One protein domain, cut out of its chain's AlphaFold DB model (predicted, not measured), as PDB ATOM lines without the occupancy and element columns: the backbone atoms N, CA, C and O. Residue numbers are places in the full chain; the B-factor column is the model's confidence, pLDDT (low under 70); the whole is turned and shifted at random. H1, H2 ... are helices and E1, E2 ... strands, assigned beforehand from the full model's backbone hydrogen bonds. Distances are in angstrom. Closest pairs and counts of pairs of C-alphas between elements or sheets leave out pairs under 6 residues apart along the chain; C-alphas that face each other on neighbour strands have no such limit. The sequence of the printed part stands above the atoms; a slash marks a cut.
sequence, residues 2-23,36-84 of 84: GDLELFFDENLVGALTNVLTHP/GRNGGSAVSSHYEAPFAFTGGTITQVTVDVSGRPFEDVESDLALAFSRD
ATOM      1  N   GLY A   2      37.806 -30.183 -16.226       88.38
ATOM      2  CA  GLY A   2      37.804 -30.224 -14.766       88.38
ATOM      3  C   GLY A   2      39.204 -30.019 -14.209       88.38
ATOM      4  O   GLY A   2      40.169 -29.936 -14.975       88.38
ATOM      5  N   ASP A   3      39.291 -29.945 -12.892       91.56
ATOM      6  CA  ASP A   3      40.553 -29.818 -12.176       91.56
ATOM      7  C   ASP A   3      41.011 -31.203 -11.694       91.56
ATOM      8  O   ASP A   3      40.193 -32.091 -11.444       91.56
ATOM      9  N   LEU A   4      42.326 -31.409 -11.645       90.94
ATOM     10  CA  LEU A   4      42.971 -32.643 -11.209       90.94
ATOM     11  C   LEU A   4      43.962 -32.307 -10.102       90.94
ATOM     12  O   LEU A   4      44.837 -31.469 -10.304       90.94
ATOM     13  N   GLU A   5      43.869 -33.019  -8.988       92.75
ATOM     14  CA  GLU A   5      44.767 -32.894  -7.843       92.75
ATOM     15  C   GLU A   5      45.334 -34.273  -7.485       92.75
ATOM     16  O   GLU A   5      44.635 -35.286  -7.568       92.75
ATOM     17  N   LEU A   6      46.616 -34.317  -7.119       93.00
ATOM     18  CA  LEU A   6      47.297 -35.509  -6.629       93.00
ATOM     19  C   LEU A   6      47.825 -35.239  -5.225       93.00
ATOM     20  O   LEU A   6      48.645 -34.339  -5.029       93.00
ATOM     21  N   PHE A   7      47.400 -36.072  -4.284       91.25
ATOM     22  CA  PHE A   7      47.841 -36.031  -2.898       91.25
ATOM     23  C   PHE A   7      48.756 -37.223  -2.591       91.25
ATOM     24  O   PHE A   7      48.527 -38.328  -3.083       91.25
ATOM     25  N   PHE A   8      49.786 -36.994  -1.779       91.31
ATOM     26  CA  PHE A   8      50.616 -38.035  -1.169       91.31
ATOM     27  C   PHE A   8      50.707 -37.756   0.327       91.31
ATOM     28  O   PHE A   8      51.156 -36.673   0.704       91.31
ATOM     29  N   ASP A   9      50.267 -38.703   1.157       89.69
ATOM     30  CA  ASP A   9      50.121 -38.516   2.606       89.69
ATOM     31  C   ASP A   9      49.463 -37.158   2.920       89.69
ATOM     32  O   ASP A   9      50.065 -36.308   3.565       89.69
ATOM     33  N   GLU A  10      48.288 -36.902   2.328       84.81
ATOM     34  CA  GLU A  10      47.498 -35.656   2.462       84.81
ATOM     35  C   GLU A  10      48.138 -34.380   1.884       84.81
ATOM     36  O   GLU A  10      47.490 -33.338   1.775       84.81
ATOM     37  N   ASN A  11      49.393 -34.434   1.445       87.06
ATOM     38  CA  ASN A  11      50.072 -33.284   0.864       87.06
ATOM     39  C   ASN A  11      49.752 -33.184  -0.626       87.06
ATOM     40  O   ASN A  11      50.003 -34.123  -1.384       87.06
ATOM     41  N   LEU A  12      49.253 -32.027  -1.070       91.50
ATOM     42  CA  LEU A  12      49.082 -31.740  -2.495       91.50
ATOM     43  C   LEU A  12      50.460 -31.690  -3.174       91.50
ATOM     44  O   LEU A  12      51.236 -30.759  -2.960       91.50
ATOM     45  N   VAL A  13      50.757 -32.683  -4.012       97.00
ATOM     46  CA  VAL A  13      52.042 -32.808  -4.729       97.00
ATOM     47  C   VAL A  13      51.937 -32.463  -6.214       97.00
ATOM     48  O   VAL A  13      52.953 -32.338  -6.896       97.00
ATOM     49  N   GLY A  14      50.723 -32.274  -6.731       96.12
ATOM     50  CA  GLY A  14      50.507 -31.823  -8.099       96.12
ATOM     51  C   GLY A  14      49.068 -31.405  -8.355       96.12
ATOM     52  O   GLY A  14      48.140 -32.015  -7.832       96.12
ATOM     53  N   ALA A  15      48.890 -30.380  -9.187       96.06
ATOM     54  CA  ALA A  15      47.581 -29.900  -9.605       96.06
ATOM     55  C   ALA A  15      47.599 -29.450 -11.071       96.06
ATOM     56  O   ALA A  15      48.583 -28.874 -11.542       96.06
ATOM     57  N   LEU A  16      46.503 -29.695 -11.786       95.88
ATOM     58  CA  LEU A  16      46.259 -29.204 -13.140       95.88
ATOM     59  C   LEU A  16      44.822 -28.696 -13.249       95.88
ATOM     60  O   LEU A  16      43.890 -29.358 -12.809       95.88
ATOM     61  N   THR A  17      44.641 -27.555 -13.908       95.31
ATOM     62  CA  THR A  17      43.314 -27.001 -14.223       95.31
ATOM     63  C   THR A  17      42.960 -27.227 -15.685       95.31
ATOM     64  O   THR A  17      43.855 -27.350 -16.526       95.31
ATOM     65  N   ASN A  18      41.672 -27.173 -16.023       94.00
ATOM     66  CA  ASN A  18      41.182 -27.297 -17.404       94.00
ATOM     67  C   ASN A  18      41.566 -28.622 -18.090       94.00
ATOM     68  O   ASN A  18      41.744 -28.686 -19.309       94.00
ATOM     69  N   VAL A  19      41.665 -29.704 -17.322       92.38
ATOM     70  CA  VAL A  19      41.936 -31.043 -17.846       92.38
ATOM     71  C   VAL A  19      40.717 -31.545 -18.620       92.38
ATOM     72  O   VAL A  19      39.566 -31.397 -18.194       92.38
ATOM     73  N   LEU A  20      40.959 -32.135 -19.791       90.25
ATOM     74  CA  LEU A  20      39.933 -32.764 -20.613       90.25
ATOM     75  C   LEU A  20      40.074 -34.283 -20.531       90.25
ATOM     76  O   LEU A  20      41.068 -34.847 -20.984       90.25
ATOM     77  N   THR A  21      39.060 -34.951 -19.990       79.94
ATOM     78  CA  THR A  21      38.974 -36.411 -20.021       79.94
ATOM     79  C   THR A  21      38.742 -36.879 -21.456       79.94
ATOM     80  O   THR A  21      37.888 -36.331 -22.154       79.94
ATOM     81  N   HIS A  22      39.466 -37.911 -21.897       78.06
ATOM     82  CA  HIS A  22      39.175 -38.612 -23.147       78.06
ATOM     83  C   HIS A  22      38.413 -39.906 -22.830       78.06
ATOM     84  O   HIS A  22      39.038 -40.886 -22.419       78.06
ATOM     85  N   PRO A  23      37.076 -39.938 -22.986       67.75
ATOM     86  CA  PRO A  23      36.286 -41.136 -22.740       67.75
ATOM     87  C   PRO A  23      36.428 -42.093 -23.932       67.75
ATOM     88  O   PRO A  23      35.558 -42.179 -24.794       67.75
ATOM     89  N   GLY A  36      47.942 -53.201  -8.117       93.12
ATOM     90  CA  GLY A  36      49.172 -53.897  -7.737       93.12
ATOM     91  C   GLY A  36      49.896 -54.632  -8.868       93.12
ATOM     92  O   GLY A  36      50.838 -55.371  -8.594       93.12
ATOM     93  N   ARG A  37      49.472 -54.469 -10.126       91.25
ATOM     94  CA  ARG A  37      50.148 -55.018 -11.310       91.25
ATOM     95  C   ARG A  37      49.711 -54.296 -12.579       91.25
ATOM     96  O   ARG A  37      48.599 -53.784 -12.630       91.25
ATOM     97  N   ASN A  38      50.525 -54.366 -13.626       88.44
ATOM     98  CA  ASN A  38      50.127 -54.042 -14.993       88.44
ATOM     99  C   ASN A  38      50.581 -55.148 -15.956       88.44
ATOM    100  O   ASN A  38      51.748 -55.223 -16.323       88.44
ATOM    101  N   GLY A  39      49.643 -55.998 -16.384       84.56
ATOM    102  CA  GLY A  39      49.912 -57.067 -17.353       84.56
ATOM    103  C   GLY A  39      49.916 -56.626 -18.822       84.56
ATOM    104  O   GLY A  39      50.225 -57.445 -19.683       84.56
ATOM    105  N   GLY A  40      49.525 -55.382 -19.118       81.44
ATOM    106  CA  GLY A  40      49.493 -54.828 -20.473       81.44
ATOM    107  C   GLY A  40      50.843 -54.265 -20.917       81.44
ATOM    108  O   GLY A  40      51.835 -54.324 -20.194       81.44
ATOM    109  N   SER A  41      50.886 -53.689 -22.120       83.50
ATOM    110  CA  SER A  41      52.093 -53.027 -22.624       83.50
ATOM    111  C   SER A  41      52.514 -51.863 -21.722       83.50
ATOM    112  O   SER A  41      51.677 -51.107 -21.222       83.50
ATOM    113  N   ALA A  42      53.823 -51.706 -21.529       83.88
ATOM    114  CA  ALA A  42      54.361 -50.587 -20.772       83.88
ATOM    115  C   ALA A  42      54.107 -49.257 -21.501       83.88
ATOM    116  O   ALA A  42      54.288 -49.166 -22.715       83.88
ATOM    117  N   VAL A  43      53.702 -48.219 -20.763       82.12
ATOM    118  CA  VAL A  43      53.500 -46.859 -21.304       82.12
ATOM    119  C   VAL A  43      54.762 -45.996 -21.211       82.12
ATOM    120  O   VAL A  43      54.779 -44.865 -21.686       82.12
ATOM    121  N   SER A  44      55.820 -46.518 -20.588       87.81
ATOM    122  CA  SER A  44      57.137 -45.886 -20.492       87.81
ATOM    123  C   SER A  44      58.226 -46.953 -20.368       87.81
ATOM    124  O   SER A  44      57.932 -48.096 -20.033       87.81
ATOM    125  N   SER A  45      59.487 -46.571 -20.564       92.19
ATOM    126  CA  SER A  45      60.646 -47.447 -20.345       92.19
ATOM    127  C   SER A  45      60.993 -47.673 -18.867       92.19
ATOM    128  O   SER A  45      61.936 -48.400 -18.572       92.19
ATOM    129  N   HIS A  46      60.269 -47.052 -17.931       89.81
ATOM    130  CA  HIS A  46      60.555 -47.167 -16.499       89.81
ATOM    131  C   HIS A  46      60.063 -48.479 -15.876       89.81
ATOM    132  O   HIS A  46      60.390 -48.750 -14.722       89.81
ATOM    133  N   TYR A  47      59.276 -49.284 -16.597       89.06
ATOM    134  CA  TYR A  47      58.765 -50.549 -16.083       89.06
ATOM    135  C   TYR A  47      58.480 -51.575 -17.187       89.06
ATOM    136  O   TYR A  47      58.234 -51.217 -18.337       89.06
ATOM    137  N   GLU A  48      58.442 -52.855 -16.808       91.56
ATOM    138  CA  GLU A  48      58.090 -53.983 -17.680       91.56
ATOM    139  C   GLU A  48      56.935 -54.803 -17.088       91.56
ATOM    140  O   GLU A  48      56.828 -54.970 -15.871       91.56
ATOM    141  N   ALA A  49      56.065 -55.337 -17.949       90.19
ATOM    142  CA  ALA A  49      54.959 -56.195 -17.531       90.19
ATOM    143  C   ALA A  49      55.472 -57.512 -16.897       90.19
ATOM    144  O   ALA A  49      56.451 -58.075 -17.385       90.19
ATOM    145  N   PRO A  50      54.812 -58.051 -15.849       91.12
ATOM    146  CA  PRO A  50      53.525 -57.621 -15.302       91.12
ATOM    147  C   PRO A  50      53.614 -56.524 -14.223       91.12
ATOM    148  O   PRO A  50      52.607 -56.248 -13.575       91.12
ATOM    149  N   PHE A  51      54.802 -55.948 -13.992       91.62
ATOM    150  CA  PHE A  51      55.099 -54.907 -12.999       91.62
ATOM    151  C   PHE A  51      54.363 -55.072 -11.664       91.62
ATOM    152  O   PHE A  51      53.526 -54.253 -11.284       91.62
ATOM    153  N   ALA A  52      54.623 -56.187 -10.979       93.88
ATOM    154  CA  ALA A  52      53.998 -56.460  -9.693       93.88
ATOM    155  C   ALA A  52      54.448 -55.439  -8.635       93.88
ATOM    156  O   ALA A  52      55.628 -55.100  -8.547       93.88
ATOM    157  N   PHE A  53      53.508 -54.987  -7.809       94.81
ATOM    158  CA  PHE A  53      53.805 -54.188  -6.628       94.81
ATOM    159  C   PHE A  53      54.665 -54.995  -5.649       94.81
ATOM    160  O   PHE A  53      54.435 -56.186  -5.430       94.81
ATOM    161  N   THR A  54      55.665 -54.343  -5.062       95.25
ATOM    162  CA  THR A  54      56.610 -54.953  -4.121       95.25
ATOM    163  C   THR A  54      56.871 -54.005  -2.954       95.25
ATOM    164  O   THR A  54      56.556 -52.820  -3.030       95.25
ATOM    165  N   GLY A  55      57.434 -54.521  -1.859       96.38
ATOM    166  CA  GLY A  55      57.826 -53.701  -0.707       96.38
ATOM    167  C   GLY A  55      56.697 -53.342   0.266       96.38
ATOM    168  O   GLY A  55      56.943 -52.599   1.209       96.38
ATOM    169  N   GLY A  56      55.484 -53.882   0.091       95.75
ATOM    170  CA  GLY A  56      54.371 -53.642   1.012       95.75
ATOM    171  C   GLY A  56      53.106 -54.433   0.683       95.75
ATOM    172  O   GLY A  56      53.135 -55.410  -0.064       95.75
ATOM    173  N   THR A  57      51.975 -53.994   1.235       96.19
ATOM    174  CA  THR A  57      50.634 -54.537   0.962       96.19
ATOM    175  C   THR A  57      49.681 -53.391   0.650       96.19
ATOM    176  O   THR A  57      49.685 -52.379   1.343       96.19
ATOM    177  N   ILE A  58      48.869 -53.549  -0.394       94.94
ATOM    178  CA  ILE A  58      47.796 -52.605  -0.717       94.94
ATOM    179  C   ILE A  58      46.564 -53.041   0.077       94.94
ATOM    180  O   ILE A  58      45.925 -54.029  -0.277       94.94
ATOM    181  N   THR A  59      46.262 -52.335   1.165       95.75
ATOM    182  CA  THR A  59      45.136 -52.678   2.048       95.75
ATOM    183  C   THR A  59      43.790 -52.297   1.436       95.75
ATOM    184  O   THR A  59      42.837 -53.065   1.523       95.75
ATOM    185  N   GLN A  60      43.711 -51.129   0.793       92.44
ATOM    186  CA  GLN A  60      42.466 -50.577   0.266       92.44
ATOM    187  C   GLN A  60      42.729 -49.759  -1.000       92.44
ATOM    188  O   GLN A  60      43.730 -49.055  -1.105       92.44
ATOM    189  N   VAL A  61      41.809 -49.859  -1.959       92.25
ATOM    190  CA  VAL A  61      41.711 -48.958  -3.111       92.25
ATOM    191  C   VAL A  61      40.249 -48.584  -3.269       92.25
ATOM    192  O   VAL A  61      39.398 -49.464  -3.403       92.25
ATOM    193  N   THR A  62      39.977 -47.286  -3.294       89.94
ATOM    194  CA  THR A  62      38.629 -46.741  -3.457       89.94
ATOM    195  C   THR A  62      38.553 -45.977  -4.770       89.94
ATOM    196  O   THR A  62      39.429 -45.176  -5.084       89.94
ATOM    197  N   VAL A  63      37.494 -46.225  -5.540       87.81
ATOM    198  CA  VAL A  63      37.136 -45.427  -6.716       87.81
ATOM    199  C   VAL A  63      35.782 -44.788  -6.425       87.81
ATOM    200  O   VAL A  63      34.761 -45.472  -6.456       87.81
ATOM    201  N   ASP A  64      35.779 -43.491  -6.115       86.81
ATOM    202  CA  ASP A  64      34.560 -42.703  -5.911       86.81
ATOM    203  C   ASP A  64      34.261 -41.886  -7.183       86.81
ATOM    204  O   ASP A  64      35.102 -41.138  -7.676       86.81
ATOM    205  N   VAL A  65      33.058 -42.057  -7.736       86.25
ATOM    206  CA  VAL A  65      32.553 -41.328  -8.916       86.25
ATOM    207  C   VAL A  65      31.346 -40.444  -8.580       86.25
ATOM    208  O   VAL A  65      30.627 -40.002  -9.472       86.25
ATOM    209  N   SER A  66      31.104 -40.187  -7.291       87.12
ATOM    210  CA  SER A  66      29.987 -39.374  -6.791       87.12
ATOM    211  C   SER A  66      30.103 -37.891  -7.146       87.12
ATOM    212  O   SER A  66      29.110 -37.173  -7.066       87.12
ATOM    213  N   GLY A  67      31.294 -37.427  -7.540       80.00
ATOM    214  CA  GLY A  67      31.560 -36.020  -7.850       80.00
ATOM    215  C   GLY A  67      31.750 -35.139  -6.614       80.00
ATOM    216  O   GLY A  67      31.863 -33.923  -6.751       80.00
ATOM    217  N   ARG A  68      31.788 -35.734  -5.415       77.88
ATOM    218  CA  ARG A  68      32.219 -35.037  -4.202       77.88
ATOM    219  C   ARG A  68      33.739 -34.835  -4.249       77.88
ATOM    220  O   ARG A  68      34.431 -35.724  -4.752       77.88
ATOM    221  N   PRO A  69      34.260 -33.698  -3.757       71.19
ATOM    222  CA  PRO A  69      35.694 -33.529  -3.565       71.19
ATOM    223  C   PRO A  69      36.258 -34.650  -2.692       71.19
ATOM    224  O   PRO A  69      35.539 -35.234  -1.879       71.19
ATOM    225  N   PHE A  70      37.544 -34.945  -2.865       71.06
ATOM    226  CA  PHE A  70      38.241 -35.848  -1.959       71.06
ATOM    227  C   PHE A  70      38.241 -35.246  -0.544       71.06
ATOM    228  O   PHE A  70      38.660 -34.107  -0.357       71.06
ATOM    229  N   GLU A  71      37.767 -36.018   0.430       70.56
ATOM    230  CA  GLU A  71      37.815 -35.706   1.860       70.56
ATOM    231  C   GLU A  71      38.521 -36.876   2.554       70.56
ATOM    232  O   GLU A  71      38.150 -38.035   2.329       70.56
ATOM    233  N   ASP A  72      39.536 -36.598   3.376       67.62
ATOM    234  CA  ASP A  72      40.237 -37.635   4.140       67.62
ATOM    235  C   ASP A  72      39.466 -37.989   5.419       67.62
ATOM    236  O   ASP A  72      39.778 -37.573   6.536       67.62
ATOM    237  N   VAL A  73      38.411 -38.778   5.232       69.56
ATOM    238  CA  VAL A  73      37.537 -39.211   6.327       69.56
ATOM    239  C   VAL A  73      38.269 -40.152   7.299       69.56
ATOM    240  O   VAL A  73      37.916 -40.208   8.477       69.56
ATOM    241  N   GLU A  74      39.279 -40.901   6.837       65.62
ATOM    242  CA  GLU A  74      40.038 -41.838   7.679       65.62
ATOM    243  C   GLU A  74      40.962 -41.091   8.647       65.62
ATOM    244  O   GLU A  74      40.969 -41.413   9.840       65.62
ATOM    245  N   SER A  75      41.669 -40.061   8.179       62.19
ATOM    246  CA  SER A  75      42.474 -39.191   9.044       62.19
ATOM    247  C   SER A  75      41.614 -38.395  10.021       62.19
ATOM    248  O   SER A  75      41.950 -38.327  11.208       62.19
ATOM    249  N   ASP A  76      40.462 -37.877   9.584       62.12
ATOM    250  CA  ASP A  76      39.510 -37.196  10.472       62.12
ATOM    251  C   ASP A  76      39.028 -38.115  11.609       62.12
ATOM    252  O   ASP A  76      38.972 -37.711  12.777       62.12
ATOM    253  N   LEU A  77      38.724 -39.379  11.290       70.56
ATOM    254  CA  LEU A  77      38.355 -40.392  12.278       70.56
ATOM    255  C   LEU A  77      39.529 -40.730  13.206       70.56
ATOM    256  O   LEU A  77      39.347 -40.764  14.424       70.56
ATOM    257  N   ALA A  78      40.732 -40.947  12.669       67.88
ATOM    258  CA  ALA A  78      41.921 -41.251  13.466       67.88
ATOM    259  C   ALA A  78      42.257 -40.118  14.454       67.88
ATOM    260  O   ALA A  78      42.524 -40.377  15.631       67.88
ATOM    261  N   LEU A  79      42.165 -38.859  14.011       64.81
ATOM    262  CA  LEU A  79      42.304 -37.681  14.867       64.81
ATOM    263  C   LEU A  79      41.233 -37.643  15.959       64.81
ATOM    264  O   LEU A  79      41.564 -37.387  17.120       64.81
ATOM    265  N   ALA A  80      39.973 -37.929  15.619       62.00
ATOM    266  CA  ALA A  80      38.879 -37.962  16.586       62.00
ATOM    267  C   ALA A  80      39.100 -39.013  17.690       62.00
ATOM    268  O   ALA A  80      38.866 -38.706  18.856       62.00
ATOM    269  N   PHE A  81      39.610 -40.202  17.348       68.50
ATOM    270  CA  PHE A  81      39.916 -41.265  18.317       68.50
ATOM    271  C   PHE A  81      41.218 -41.051  19.103       68.50
ATOM    272  O   PHE A  81      41.368 -41.614  20.180       68.50
ATOM    273  N   SER A  82      42.161 -40.244  18.605       64.44
ATOM    274  CA  SER A  82      43.404 -39.915  19.330       64.44
ATOM    275  C   SER A  82      43.213 -38.930  20.492       64.44
ATOM    276  O   SER A  82      44.147 -38.676  21.254       64.44
ATOM    277  N   ARG A  83      42.021 -38.325  20.587       58.47
ATOM    278  CA  ARG A  83      41.691 -37.251  21.532       58.47
ATOM    279  C   ARG A  83      40.818 -37.712  22.711       58.47
ATOM    280  O   ARG A  83      40.434 -36.859  23.510       58.47
ATOM    281  N   ASP A  84      40.549 -39.015  22.805       51.03
ATOM    282  CA  ASP A  84      39.966 -39.728  23.959       51.03
ATOM    283  C   ASP A  84      41.061 -40.510  24.711       51.03
ATOM    284  O   ASP A  84      40.995 -40.571  25.961       51.03
TER     285      ASP A  84
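AT A GLANCE: This is residues 2 to 23 and 36 to 84 of the 84 residues of the protein "Arylsulfatase AtsA" of Mycobacterium tuberculosis variant africanum (UniProt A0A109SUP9). There is little regular structure here: a hairpin of two strands, E1 and E2, a long winding stretch with no named element, residues 36 to 72, and a short helix, H1, whose residues 76 to 81 stick out at one end. Printed are 71 residues, with E1, E2 and H1 in that order; the class is mixed, with 25 residues in named elements. The whole is only just loose, close to extended, with a radius of gyration of the C-alphas of 16.6 A, and spans 49 by 35 by 22 A.

HOW THE PARTS SIT: Look first at E1, residues 2 to 8, and E2, residues 11 to 19, an antiparallel hairpin at 164 degrees with a tight link. C-alphas 3 and 17 face each other at 4.4 A; N 4 and O 16 are within hydrogen-bond range at 2.8 A. H1, residues 73 to 81, is apart from E1; its O i to N i+4 pairs are all within range.

IN THESE COORDINATES: Find C-alpha 2 at (37.804, -30.224, -14.766), where E1 begins its 20.2 A; E2 measures 20.5 A. H1 ends at C-alpha 81, (39.916, -41.265, 18.317).

THE WHOLE: Residues 24 to 35 are not printed; C-alphas 23 and 36 are 23.5 A apart. pLDDT is under 70 at residues 23, 72 to 76 and 78 to 84.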